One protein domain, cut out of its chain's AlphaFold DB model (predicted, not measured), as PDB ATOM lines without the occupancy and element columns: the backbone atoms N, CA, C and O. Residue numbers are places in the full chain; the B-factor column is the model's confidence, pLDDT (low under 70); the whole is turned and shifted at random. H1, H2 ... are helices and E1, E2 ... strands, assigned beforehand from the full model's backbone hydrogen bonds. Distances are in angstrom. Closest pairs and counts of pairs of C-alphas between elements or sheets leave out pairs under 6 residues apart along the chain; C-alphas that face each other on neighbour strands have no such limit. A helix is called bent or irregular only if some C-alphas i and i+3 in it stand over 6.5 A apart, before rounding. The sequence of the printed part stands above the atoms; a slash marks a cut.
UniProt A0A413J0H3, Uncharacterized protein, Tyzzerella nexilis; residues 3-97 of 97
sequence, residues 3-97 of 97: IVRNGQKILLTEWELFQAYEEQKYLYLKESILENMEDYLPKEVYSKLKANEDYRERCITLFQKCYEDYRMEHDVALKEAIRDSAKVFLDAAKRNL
ATOM      1  N   ILE A   3     296.405 231.057 231.893       88.25
ATOM      2  CA  ILE A   3     295.152 230.294 231.871       88.25
ATOM      3  C   ILE A   3     294.437 230.489 230.534       88.25
ATOM      4  O   ILE A   3     294.608 231.510 229.863       88.25
ATOM      5  N   VAL A   4     293.604 229.521 230.156       88.50
ATOM      6  CA  VAL A   4     292.729 229.627 228.983       88.50
ATOM      7  C   VAL A   4     291.284 229.691 229.454       88.50
ATOM      8  O   VAL A   4     290.784 228.744 230.056       88.50
ATOM      9  N   ARG A   5     290.598 230.799 229.163       85.50
ATOM     10  CA  ARG A   5     289.177 230.988 229.485       85.50
ATOM     11  C   ARG A   5     288.435 231.409 228.225       85.50
ATOM     12  O   ARG A   5     288.846 232.347 227.553       85.50
ATOM     13  N   ASN A   6     287.361 230.696 227.882       91.19
ATOM     14  CA  ASN A   6     286.575 230.930 226.661       91.19
ATOM     15  C   ASN A   6     287.429 230.980 225.375       91.19
ATOM     16  O   ASN A   6     287.187 231.789 224.485       91.19
ATOM     17  N   GLY A   7     288.471 230.144 225.296       90.62
ATOM     18  CA  GLY A   7     289.392 230.103 224.154       90.62
ATOM     19  C   GLY A   7     290.400 231.256 224.083       90.62
ATOM     20  O   GLY A   7     291.222 231.276 223.170       90.62
ATOM     21  N   GLN A   8     290.385 232.193 225.036       91.75
ATOM     22  CA  GLN A   8     291.363 233.275 225.134       91.75
ATOM     23  C   GLN A   8     292.442 232.944 226.162       91.75
ATOM     24  O   GLN A   8     292.150 232.448 227.253       91.75
ATOM     25  N   LYS A   9     293.695 233.243 225.809       92.88
ATOM     26  CA  LYS A   9     294.830 233.170 226.729       92.88
ATOM     27  C   LYS A   9     294.854 234.415 227.603       92.88
ATOM     28  O   LYS A   9     294.892 235.528 227.084       92.88
ATOM     29  N   ILE A  10     294.853 234.213 228.913       91.31
ATOM     30  CA  ILE A  10     294.962 235.272 229.912       91.31
ATOM     31  C   ILE A  10     296.236 235.006 230.708       91.31
ATOM     32  O   ILE A  10     296.400 233.934 231.297       91.31
ATOM     33  N   LEU A  11     297.143 235.979 230.711       92.25
ATOM     34  CA  LEU A  11     298.318 235.956 231.567       92.25
ATOM     35  C   LEU A  11     297.973 236.677 232.867       92.25
ATOM     36  O   LEU A  11     297.771 237.886 232.860       92.25
ATOM     37  N   LEU A  12     297.912 235.929 233.965       89.25
ATOM     38  CA  LEU A  12     297.684 236.497 235.288       89.25
ATOM     39  C   LEU A  12     298.980 237.091 235.833       89.25
ATOM     40  O   LEU A  12     300.029 236.427 235.813       89.25
ATOM     41  N   THR A  13     298.873 238.304 236.370       94.06
ATOM     42  CA  THR A  13     299.889 238.903 237.238       94.06
ATOM     43  C   THR A  13     300.037 238.096 238.530       94.06
ATOM     44  O   THR A  13     299.157 237.320 238.911       94.06
ATOM     45  N   GLU A  14     301.155 238.279 239.235       93.50
ATOM     46  CA  GLU A  14     301.357 237.657 240.553       93.50
ATOM     47  C   GLU A  14     300.272 238.077 241.550       93.50
ATOM     48  O   GLU A  14     299.783 237.250 242.317       93.50
ATOM     49  N   TRP A  15     299.844 239.339 241.489       93.44
ATOM     50  CA  TRP A  15     298.772 239.859 242.331       93.44
ATOM     51  C   TRP A  15     297.425 239.188 242.043       93.44
ATOM     52  O   TRP A  15     296.765 238.734 242.971       93.44
ATOM     53  N   GLU A  16     297.022 239.074 240.775       93.06
ATOM     54  CA  GLU A  16     295.764 238.404 240.406       93.06
ATOM     55  C   GLU A  16     295.776 236.921 240.777       93.06
ATOM     56  O   GLU A  16     294.766 236.385 241.226       93.06
ATOM     57  N   LEU A  17     296.929 236.263 240.628       92.06
ATOM     58  CA  LEU A  17     297.095 234.879 241.052       92.06
ATOM     59  C   LEU A  17     296.943 234.734 242.572       92.06
ATOM     60  O   LEU A  17     296.259 233.824 243.033       92.06
ATOM     61  N   PHE A  18     297.554 235.638 243.341       93.44
ATOM     62  CA  PHE A  18     297.437 235.657 244.797       93.44
ATOM     63  C   PHE A  18     295.993 235.904 245.255       93.44
ATOM     64  O   PHE A  18     295.495 235.182 246.113       93.44
ATOM     65  N   GLN A  19     295.291 236.861 244.643       93.56
ATOM     66  CA  GLN A  19     293.886 237.134 244.960       93.56
ATOM     67  C   GLN A  19     292.987 235.926 244.675       93.56
ATOM     68  O   GLN A  19     292.183 235.552 245.523       93.56
ATOM     69  N   ALA A  20     293.161 235.269 243.523       91.81
ATOM     70  CA  ALA A  20     292.397 234.068 243.187       91.81
ATOM     71  C   ALA A  20     292.670 232.912 244.165       91.81
ATOM     72  O   ALA A  20     291.760 232.160 244.508       91.81
ATOM     73  N   TYR A  21     293.915 232.773 244.630       93.31
ATOM     74  CA  TYR A  21     294.268 231.791 245.652       93.31
ATOM     75  C   TYR A  21     293.569 232.081 246.987       93.31
ATOM     76  O   TYR A  21     292.959 231.178 247.556       93.31
ATOM     77  N   GLU A  22     293.615 233.325 247.468       94.50
ATOM     78  CA  GLU A  22     292.964 233.707 248.727       94.50
ATOM     79  C   GLU A  22     291.435 233.569 248.645       94.50
ATOM     80  O   GLU A  22     290.817 233.070 249.586       94.50
ATOM     81  N   GLU A  23     290.822 233.913 247.506       95.31
ATOM     82  CA  GLU A  23     289.389 233.701 247.267       95.31
ATOM     83  C   GLU A  23     289.034 232.209 247.305       95.31
ATOM     84  O   GLU A  23     288.122 231.803 248.026       95.31
ATOM     85  N   GLN A  24     289.786 231.369 246.589       95.12
ATOM     86  CA  GLN A  24     289.549 229.926 246.577       95.12
ATOM     87  C   GLN A  24     289.729 229.307 247.968       95.12
ATOM     88  O   GLN A  24     288.944 228.450 248.376       95.12
ATOM     89  N   LYS A  25     290.748 229.750 248.710       94.56
ATOM     90  CA  LYS A  25     290.994 229.337 250.092       94.56
ATOM     91  C   LYS A  25     289.825 229.727 250.996       94.56
ATOM     92  O   LYS A  25     289.351 228.892 251.760       94.56
ATOM     93  N   TYR A  26     289.324 230.957 250.892       95.81
ATOM     94  CA  TYR A  26     288.159 231.412 251.651       95.81
ATOM     95  C   TYR A  26     286.901 230.591 251.329       95.81
ATOM     96  O   TYR A  26     286.211 230.144 252.247       95.81
ATOM     97  N   LEU A  27     286.624 230.335 250.044       96.88
ATOM     98  CA  LEU A  27     285.486 229.513 249.613       96.88
ATOM     99  C   LEU A  27     285.571 228.092 250.176       96.88
ATOM    100  O   LEU A  27     284.600 227.609 250.757       96.88
ATOM    101  N   TYR A  28     286.747 227.468 250.082       95.81
ATOM    102  CA  TYR A  28     286.991 226.151 250.663       95.81
ATOM    103  C   TYR A  28     286.726 226.133 252.175       95.81
ATOM    104  O   TYR A  28     286.039 225.245 252.672       95.81
ATOM    105  N   LEU A  29     287.218 227.129 252.919       96.00
ATOM    106  CA  LEU A  29     286.996 227.201 254.368       96.00
ATOM    107  C   LEU A  29     285.519 227.393 254.719       96.00
ATOM    108  O   LEU A  29     285.027 226.780 255.668       96.00
ATOM    109  N   LYS A  30     284.796 228.208 253.947       96.00
ATOM    110  CA  LYS A  30     283.360 228.436 254.133       96.00
ATOM    111  C   LYS A  30     282.552 227.144 253.981       96.00
ATOM    112  O   LYS A  30     281.641 226.907 254.778       96.00
ATOM    113  N   GLU A  31     282.885 226.325 252.986       96.12
ATOM    114  CA  GLU A  31     282.271 225.009 252.773       96.12
ATOM    115  C   GLU A  31     282.690 224.021 253.866       96.12
ATOM    116  O   GLU A  31     281.828 223.454 254.536       96.12
ATOM    117  N   SER A  32     283.994 223.909 254.136       95.62
ATOM    118  CA  SER A  32     284.550 222.989 255.132       95.62
ATOM    119  C   SER A  32     283.949 223.202 256.523       95.62
ATOM    120  O   SER A  32     283.545 222.240 257.178       95.62
ATOM    121  N   ILE A  33     283.804 224.454 256.967       95.94
ATOM    122  CA  ILE A  33     283.138 224.755 258.237       95.94
ATOM    123  C   ILE A  33     281.703 224.234 258.220       95.94
ATOM    124  O   ILE A  33     281.320 223.507 259.131       95.94
ATOM    125  N   LEU A  34     280.918 224.565 257.192       94.88
ATOM    126  CA  LEU A  34     279.513 224.165 257.119       94.88
ATOM    127  C   LEU A  34     279.339 222.641 257.138       94.88
ATOM    128  O   LEU A  34     278.448 222.151 257.834       94.88
ATOM    129  N   GLU A  35     280.188 221.916 256.411       95.75
ATOM    130  CA  GLU A  35     280.173 220.451 256.343       95.75
ATOM    131  C   GLU A  35     280.518 219.798 257.687       95.75
ATOM    132  O   GLU A  35     279.927 218.785 258.041       95.75
ATOM    133  N   ASN A  36     281.416 220.404 258.468       96.50
ATOM    134  CA  ASN A  36     281.919 219.829 259.720       96.50
ATOM    135  C   ASN A  36     281.189 220.332 260.979       96.50
ATOM    136  O   ASN A  36     281.421 219.849 262.089       96.50
ATOM    137  N   MET A  37     280.314 221.331 260.855       95.38
ATOM    138  CA  MET A  37     279.636 221.932 262.007       95.38
ATOM    139  C   MET A  37     278.797 220.928 262.812       95.38
ATOM    140  O   MET A  37     278.752 221.032 264.039       95.38
ATOM    141  N   GLU A  38     278.113 219.992 262.146       95.06
ATOM    142  CA  GLU A  38     277.231 219.019 262.810       95.06
ATOM    143  C   GLU A  38     278.018 218.006 263.661       95.06
ATOM    144  O   GLU A  38     277.531 217.585 264.708       95.06
ATOM    145  N   ASP A  39     279.270 217.715 263.298       96.19
ATOM    146  CA  ASP A  39     280.143 216.805 264.051       96.19
ATOM    147  C   ASP A  39     280.664 217.424 265.356       96.19
ATOM    148  O   ASP A  39     280.975 216.730 266.332       96.19
ATOM    149  N   TYR A  40     280.771 218.754 265.402       96.25
ATOM    150  CA  TYR A  40     281.398 219.459 266.520       96.25
ATOM    151  C   TYR A  40     280.425 220.195 267.434       96.25
ATOM    152  O   TYR A  40     280.845 220.629 268.517       96.25
ATOM    153  N   LEU A  41     279.151 220.297 267.047       96.25
ATOM    154  CA  LEU A  41     278.107 220.999 267.787       96.25
ATOM    155  C   LEU A  41     276.917 220.089 268.118       96.25
ATOM    156  O   LEU A  41     276.520 219.259 267.308       96.25
ATOM    157  N   PRO A  42     276.249 220.302 269.267       95.56
ATOM    158  CA  PRO A  42     274.929 219.728 269.502       95.56
ATOM    159  C   PRO A  42     273.926 220.169 268.425       95.56
ATOM    160  O   PRO A  42     273.946 221.325 267.987       95.56
ATOM    161  N   LYS A  43     272.997 219.283 268.052       95.12
ATOM    162  CA  LYS A  43     272.021 219.497 266.969       95.12
ATOM    163  C   LYS A  43     271.203 220.783 267.122       95.12
ATOM    164  O   LYS A  43     270.910 221.470 266.138       95.12
ATOM    165  N   GLU A  44     270.846 221.140 268.350       93.38
ATOM    166  CA  GLU A  44     270.082 222.348 268.670       93.38
ATOM    167  C   GLU A  44     270.907 223.620 268.437       93.38
ATOM    168  O   GLU A  44     270.368 224.642 268.011       93.38
ATOM    169  N   VAL A  45     272.214 223.561 268.706       94.31
ATOM    170  CA  VAL A  45     273.151 224.670 268.481       94.31
ATOM    171  C   VAL A  45     273.445 224.800 266.990       94.31
ATOM    172  O   VAL A  45     273.320 225.897 266.445       94.31
ATOM    173  N   TYR A  46     273.733 223.684 266.315       95.44
ATOM    174  CA  TYR A  46     273.912 223.632 264.864       95.44
ATOM    175  C   TYR A  46     272.726 224.265 264.128       95.44
ATOM    176  O   TYR A  46     272.904 225.170 263.314       95.44
ATOM    177  N   SER A  47     271.498 223.863 264.470       93.69
ATOM    178  CA  SER A  47     270.284 224.351 263.803       93.69
ATOM    179  C   SER A  47     270.110 225.871 263.904       93.69
ATOM    180  O   SER A  47     269.586 226.481 262.974       93.69
ATOM    181  N   LYS A  48     270.569 226.483 265.004       92.31
ATOM    182  CA  LYS A  48     270.529 227.938 265.220       92.31
ATOM    183  C   LYS A  48     271.643 228.680 264.485       92.31
ATOM    184  O   LYS A  48     271.430 229.807 264.052       92.31
ATOM    185  N   LEU A  49     272.826 228.075 264.379       94.75
ATOM    186  CA  LEU A  49     274.028 228.751 263.890       94.75
ATOM    187  C   LEU A  49     274.341 228.488 262.413       94.75
ATOM    188  O   LEU A  49     275.006 229.312 261.797       94.75
ATOM    189  N   LYS A  50     273.840 227.404 261.803       93.94
ATOM    190  CA  LYS A  50     274.173 227.023 260.413       93.94
ATOM    191  C   LYS A  50     273.884 228.104 259.365       93.94
ATOM    192  O   LYS A  50     274.575 228.187 258.356       93.94
ATOM    193  N   ALA A  51     272.864 228.927 259.608       93.75
ATOM    194  CA  ALA A  51     272.473 230.030 258.731       93.75
ATOM    195  C   ALA A  51     273.025 231.394 259.189       93.75
ATOM    196  O   ALA A  51     272.795 232.395 258.520       93.75
ATOM    197  N   ASN A  52     273.735 231.453 260.319       94.69
ATOM    198  CA  ASN A  52     274.285 232.692 260.855       94.69
ATOM    199  C   ASN A  52     275.617 233.009 260.153       94.69
ATOM    200  O   ASN A  52     276.603 232.289 260.309       94.69
ATOM    201  N   GLU A  53     275.629 234.065 259.339       94.44
ATOM    202  CA  GLU A  53     276.808 234.483 258.572       94.44
ATOM    203  C   GLU A  53     277.937 234.995 259.462       94.44
ATOM    204  O   GLU A  53     279.061 234.532 259.302       94.44
ATOM    205  N   ASP A  54     277.635 235.825 260.461       96.00
ATOM    206  CA  ASP A  54     278.640 236.351 261.395       96.00
ATOM    207  C   ASP A  54     279.348 235.231 262.169       96.00
ATOM    208  O   ASP A  54     280.553 235.282 262.420       96.00
ATOM    209  N   TYR A  55     278.602 234.192 262.549       96.56
ATOM    210  CA  TYR A  55     279.158 233.008 263.196       96.56
ATOM    211  C   TYR A  55     280.106 232.250 262.262       96.56
ATOM    212  O   TYR A  55     281.207 231.885 262.681       96.56
ATOM    213  N   ARG A  56     279.699 232.024 261.008       95.50
ATOM    214  CA  ARG A  56     280.531 231.325 260.018       95.50
ATOM    215  C   ARG A  56     281.796 232.117 259.697       95.50
ATOM    216  O   ARG A  56     282.875 231.538 259.679       95.50
ATOM    217  N   GLU A  57     281.682 233.432 259.549       97.31
ATOM    218  CA  GLU A  57     282.826 234.314 259.305       97.31
ATOM    219  C   GLU A  57     283.803 234.314 260.488       97.31
ATOM    220  O   GLU A  57     285.023 234.209 260.321       97.31
ATOM    221  N   ARG A  58     283.270 234.319 261.717       97.19
ATOM    222  CA  ARG A  58     284.087 234.169 262.923       97.19
ATOM    223  C   ARG A  58     284.830 232.834 262.949       97.19
ATOM    224  O   ARG A  58     285.997 232.815 263.339       97.19
ATOM    225  N   CYS A  59     284.186 231.743 262.530       97.56
ATOM    226  CA  CYS A  59     284.839 230.438 262.432       97.56
ATOM    227  C   CYS A  59     286.010 230.475 261.443       97.56
ATOM    228  O   CYS A  59     287.078 229.986 261.785       97.56
ATOM    229  N   ILE A  60     285.851 231.099 260.270       97.25
ATOM    230  CA  ILE A  60     286.929 231.227 259.271       97.25
ATOM    231  C   ILE A  60     288.114 231.998 259.859       97.25
ATOM    232  O   ILE A  60     289.244 231.511 259.841       97.25
ATOM    233  N   THR A  61     287.845 233.164 260.452       96.56
ATOM    234  CA  THR A  61     288.888 234.005 261.063       96.56
ATOM    235  C   THR A  61     289.629 233.256 262.175       96.56
ATOM    236  O   THR A  61     290.857 233.301 262.266       96.56
ATOM    237  N   LEU A  62     288.893 232.553 263.043       97.44
ATOM    238  CA  LEU A  62     289.493 231.809 264.148       97.44
ATOM    239  C   LEU A  62     290.268 230.583 263.652       97.44
ATOM    240  O   LEU A  62     291.345 230.307 264.171       97.44
ATOM    241  N   PHE A  63     289.768 229.898 262.623       97.50
ATOM    242  CA  PHE A  63     290.466 228.787 261.984       97.50
ATOM    243  C   PHE A  63     291.814 229.229 261.422       97.50
ATOM    244  O   PHE A  63     292.827 228.610 261.736       97.50
ATOM    245  N   GLN A  64     291.841 230.317 260.647       95.62
ATOM    246  CA  GLN A  64     293.078 230.858 260.080       95.62
ATOM    247  C   GLN A  64     294.090 231.171 261.180       95.62
ATOM    248  O   GLN A  64     295.236 230.743 261.100       95.62
ATOM    249  N   LYS A  65     293.654 231.805 262.271       96.25
ATOM    250  CA  LYS A  65     294.513 232.061 263.432       96.25
ATOM    251  C   LYS A  65     295.063 230.769 264.056       96.25
ATOM    252  O   LYS A  65     296.255 230.664 264.331       96.25
ATOM    253  N   CYS A  66     294.216 229.767 264.275       95.31
ATOM    254  CA  CYS A  66     294.633 228.484 264.845       95.31
ATOM    255  C   CYS A  66     295.606 227.720 263.931       95.31
ATOM    256  O   CYS A  66     296.612 227.183 264.398       95.31
ATOM    257  N   TYR A  67     295.327 227.673 262.634       95.06
ATOM    258  CA  TYR A  67     296.102 226.898 261.671       95.06
ATOM    259  C   TYR A  67     297.395 227.608 261.243       95.06
ATOM    260  O   TYR A  67     298.461 226.998 261.175       95.06
ATOM    261  N   GLU A  68     297.334 228.911 260.981       92.25
ATOM    262  CA  GLU A  68     298.449 229.666 260.404       92.25
ATOM    263  C   GLU A  68     299.355 230.258 261.480       92.25
ATOM    264  O   GLU A  68     300.573 230.069 261.411       92.25
ATOM    265  N   ASP A  69     298.779 230.905 262.498       94.19
ATOM    266  CA  ASP A  69     299.563 231.560 263.550       94.19
ATOM    267  C   ASP A  69     300.020 230.548 264.602       94.19
ATOM    268  O   ASP A  69     301.185 230.537 265.002       94.19
ATOM    269  N   TYR A  70     299.109 229.675 265.046       94.00
ATOM    270  CA  TYR A  70     299.394 228.685 266.091       94.00
ATOM    271  C   TYR A  70     299.863 227.330 265.560       94.00
ATOM    272  O   TYR A  70     300.243 226.477 266.362       94.00
ATOM    273  N   ARG A  71     299.895 227.139 264.231       95.25
ATOM    274  CA  ARG A  71     300.386 225.912 263.572       95.25
ATOM    275  C   ARG A  71     299.712 224.640 264.092       95.25
ATOM    276  O   ARG A  71     300.351 223.597 264.208       95.25
ATOM    277  N   MET A  72     298.433 224.738 264.442       96.62
ATOM    278  CA  MET A  72     297.653 223.591 264.889       96.62
ATOM    279  C   MET A  72     297.373 222.646 263.721       96.62
ATOM    280  O   MET A  72     297.215 223.085 262.583       96.62
ATOM    281  N   GLU A  73     297.248 221.354 264.021       97.06
ATOM    282  CA  GLU A  73     296.756 220.374 263.053       97.06
ATOM    283  C   GLU A  73     295.372 220.775 262.539       97.06
ATOM    284  O   GLU A  73     294.535 221.265 263.304       97.06
ATOM    285  N   HIS A  74     295.134 220.544 261.247       93.50
ATOM    286  CA  HIS A  74     293.948 221.022 260.534       93.50
ATOM    287  C   HIS A  74     292.638 220.687 261.267       93.50
ATOM    288  O   HIS A  74     291.843 221.577 261.565       93.50
ATOM    289  N   ASP A  75     292.442 219.420 261.633       94.75
ATOM    290  CA  ASP A  75     291.202 218.959 262.272       94.75
ATOM    291  C   ASP A  75     291.013 219.556 263.671       94.75
ATOM    292  O   ASP A  75     289.892 219.835 264.101       94.75
ATOM    293  N   VAL A  76     292.120 219.803 264.379       96.50
ATOM    294  CA  VAL A  76     292.090 220.450 265.693       96.50
ATOM    295  C   VAL A  76     291.712 221.918 265.528       96.50
ATOM    296  O   VAL A  76     290.802 222.384 266.209       96.50
ATOM    297  N   ALA A  77     292.340 222.633 264.591       97.38
ATOM    298  CA  ALA A  77     292.003 224.022 264.288       97.38
ATOM    299  C   ALA A  77     290.528 224.176 263.883       97.38
ATOM    300  O   ALA A  77     289.855 225.086 264.363       97.38
ATOM    301  N   LEU A  78     290.006 223.264 263.054       96.75
ATOM    302  CA  LEU A  78     288.615 223.279 262.593       96.75
ATOM    303  C   LEU A  78     287.629 223.090 263.746       96.75
ATOM    304  O   LEU A  78     286.692 223.875 263.914       96.75
ATOM    305  N   LYS A  79     287.878 222.085 264.587       97.50
ATOM    306  CA  LYS A  79     287.061 221.804 265.767       97.50
ATOM    307  C   LYS A  79     287.062 222.965 266.764       97.50
ATOM    308  O   LYS A  79     285.991 223.340 267.249       97.50
ATOM    309  N   GLU A  80     288.233 223.516 267.082       97.06
ATOM    310  CA  GLU A  80     288.365 224.652 268.005       97.06
ATOM    311  C   GLU A  80     287.647 225.883 267.446       97.06
ATOM    312  O   GLU A  80     286.803 226.466 268.127       97.06
ATOM    313  N   ALA A  81     287.871 226.215 266.171       97.75
ATOM    314  CA  ALA A  81     287.244 227.362 265.526       97.75
ATOM    315  C   ALA A  81     285.710 227.317 265.590       97.75
ATOM    316  O   ALA A  81     285.072 228.319 265.932       97.75
ATOM    317  N   ILE A  82     285.118 226.151 265.318       97.81
ATOM    318  CA  ILE A  82     283.664 225.940 265.334       97.81
ATOM    319  C   ILE A  82     283.100 226.051 266.757       97.81
ATOM    320  O   ILE A  82     282.086 226.731 266.974       97.81
ATOM    321  N   ARG A  83     283.752 225.417 267.741       97.38
ATOM    322  CA  ARG A  83     283.276 225.365 269.134       97.38
ATOM    323  C   ARG A  83     283.436 226.690 269.864       97.38
ATOM    324  O   ARG A  83     282.480 227.161 270.488       97.38
ATOM    325  N   ASP A  84     284.602 227.311 269.759       97.00
ATOM    326  CA  ASP A  84     284.895 228.562 270.454       97.00
ATOM    327  C   ASP A  84     284.099 229.724 269.876       97.00
ATOM    328  O   ASP A  84     283.578 230.560 270.622       97.00
ATOM    329  N   SER A  85     283.905 229.741 268.555       97.19
ATOM    330  CA  SER A  85     282.980 230.689 267.941       97.19
ATOM    331  C   SER A  85     281.568 230.489 268.484       97.19
ATOM    332  O   SER A  85     280.929 231.463 268.876       97.19
ATOM    333  N   ALA A  86     281.088 229.247 268.601       96.56
ATOM    334  CA  ALA A  86     279.712 228.988 269.031       96.56
ATOM    335  C   ALA A  86     279.495 229.450 270.474       96.56
ATOM    336  O   ALA A  86     278.473 230.062 270.786       96.56
ATOM    337  N   LYS A  87     280.492 229.234 271.339       95.00
ATOM    338  CA  LYS A  87     280.480 229.698 272.728       95.00
ATOM    339  C   LYS A  87     280.268 231.209 272.829       95.00
ATOM    340  O   LYS A  87     279.430 231.643 273.613       95.00
ATOM    341  N   VAL A  88     280.951 232.002 272.000       93.75
ATOM    342  CA  VAL A  88     280.806 233.470 271.995       93.75
ATOM    343  C   VAL A  88     279.373 233.895 271.667       93.75
ATOM    344  O   VAL A  88     278.814 234.740 272.364       93.75
ATOM    345  N   PHE A  89     278.753 233.287 270.653       90.50
ATOM    346  CA  PHE A  89     277.377 233.616 270.264       90.50
ATOM    347  C   PHE A  89     276.348 233.145 271.298       90.50
ATOM    348  O   PHE A  89     275.382 233.856 271.581       90.50
ATOM    349  N   LEU A  90     276.559 231.976 271.906       88.50
ATOM    350  CA  LEU A  90     275.685 231.467 272.964       88.50
ATOM    351  C   LEU A  90     275.784 232.304 274.244       88.50
ATOM    352  O   LEU A  90     274.765 232.575 274.878       88.50
ATOM    353  N   ASP A  91     276.986 232.738 274.620       90.19
ATOM    354  CA  ASP A  91     277.188 233.586 275.795       90.19
ATOM    355  C   ASP A  91     276.645 235.001 275.571       90.19
ATOM    356  O   ASP A  91     276.068 235.581 276.491       90.19
ATOM    357  N   ALA A  92     276.753 235.544 274.354       84.81
ATOM    358  CA  ALA A  92     276.114 236.807 273.993       84.81
ATOM    359  C   ALA A  92     274.581 236.715 274.080       84.81
ATOM    360  O   ALA A  92     273.946 237.587 274.668       84.81
ATOM    361  N   ALA A  93     273.984 235.629 273.574       78.81
ATOM    362  CA  ALA A  93     272.539 235.408 273.647       78.81
ATOM    363  C   ALA A  93     272.021 235.326 275.094       78.81
ATOM    364  O   ALA A  93     270.934 235.816 275.381       78.81
ATOM    365  N   LYS A  94     272.806 234.753 276.017       79.56
ATOM    366  CA  LYS A  94     272.459 234.686 277.448       79.56
ATOM    367  C   LYS A  94     272.516 236.035 278.164       79.56
ATOM    368  O   LYS A  94     271.825 236.195 279.157       79.56
ATOM    369  N   ARG A  95     273.362 236.970 277.715       76.94
ATOM    370  CA  ARG A  95     273.509 238.305 278.335       76.94
ATOM    371  C   ARG A  95     272.442 239.303 277.884       76.94
ATOM    372  O   ARG A  95     272.283 240.331 278.527       76.94
ATOM    373  N   ASN A  96     271.759 239.009 276.781       60.84
ATOM    374  CA  ASN A  96     270.682 239.830 276.224       60.84
ATOM    375  C   ASN A  96     269.279 239.362 276.674       60.84
ATOM    376  O   ASN A  96     268.283 239.822 276.116       60.84
ATOM    377  N   LEU A  97     269.217 238.437 277.639       50.81
ATOM    378  CA  LEU A  97     268.021 237.949 278.334       50.81
ATOM    379  C   LEU A  97     268.022 238.483 279.769       50.81
ATOM    380  O   LEU A  97     266.918 238.802 280.259       50.81
TER     381      LEU A  97
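This is residues 3 to 97 of the 97 residues of an uncharacterized protein of Tyzzerella nexilis (UniProt A0A413J0H3). A long helix, H1, makes an arm with a small strand hairpin, E1 and E2, at its start; its later part joins a head where the helical hairpin H3 and H4 crosses it, with short H2 nearby. The printed part has 95 residues, two antiparallel strands then four named helices, mostly helix. It is loose, radius of gyration of the C-alphas 16.9 A, spanning 57 by 29 by 24 A.

E1, residues 3 to 5, and E2, residues 8 to 11, form a hairpin; N 3 and O 10 are within hydrogen-bond range, 2.9 A. H1, residues 14 to 40, touches H3, residues 53 to 69, with residues 26 to 34 alone, closest C-alphas Leu 29 and Ile 60, 6.3 A. H3 touches H4, residues 74 to 95, at a steep tilt of 43 degrees, opposite ways, closest C-alphas Cys 59 and Ala 81, 5.0 A. H2, residues 43 to 49, is close but not clearly touching H1, closest C-alphas Glu 38 and Tyr 46, 6.0 A. Every O i to N i+4 pair is within hydrogen-bond range in H3 and H4, 20 of 23 in H1, 2 of 3 in H2.

E1 begins at C-alpha 3 (295.152, 230.294, 231.871). H1, 37.5 A long, has a kink of 34 degrees near residue 34 and is irregular, C-alphas 35 and 38 being 7.2 A apart. H4, 32.1 A, ends at C-alpha 95 (273.509, 238.305, 278.335).

The C-alphas farthest apart, of Gly 7 and Leu 97, are 58.8 A apart. The printed part has no cut and no long link; residues 96 to 97 have pLDDT under 70.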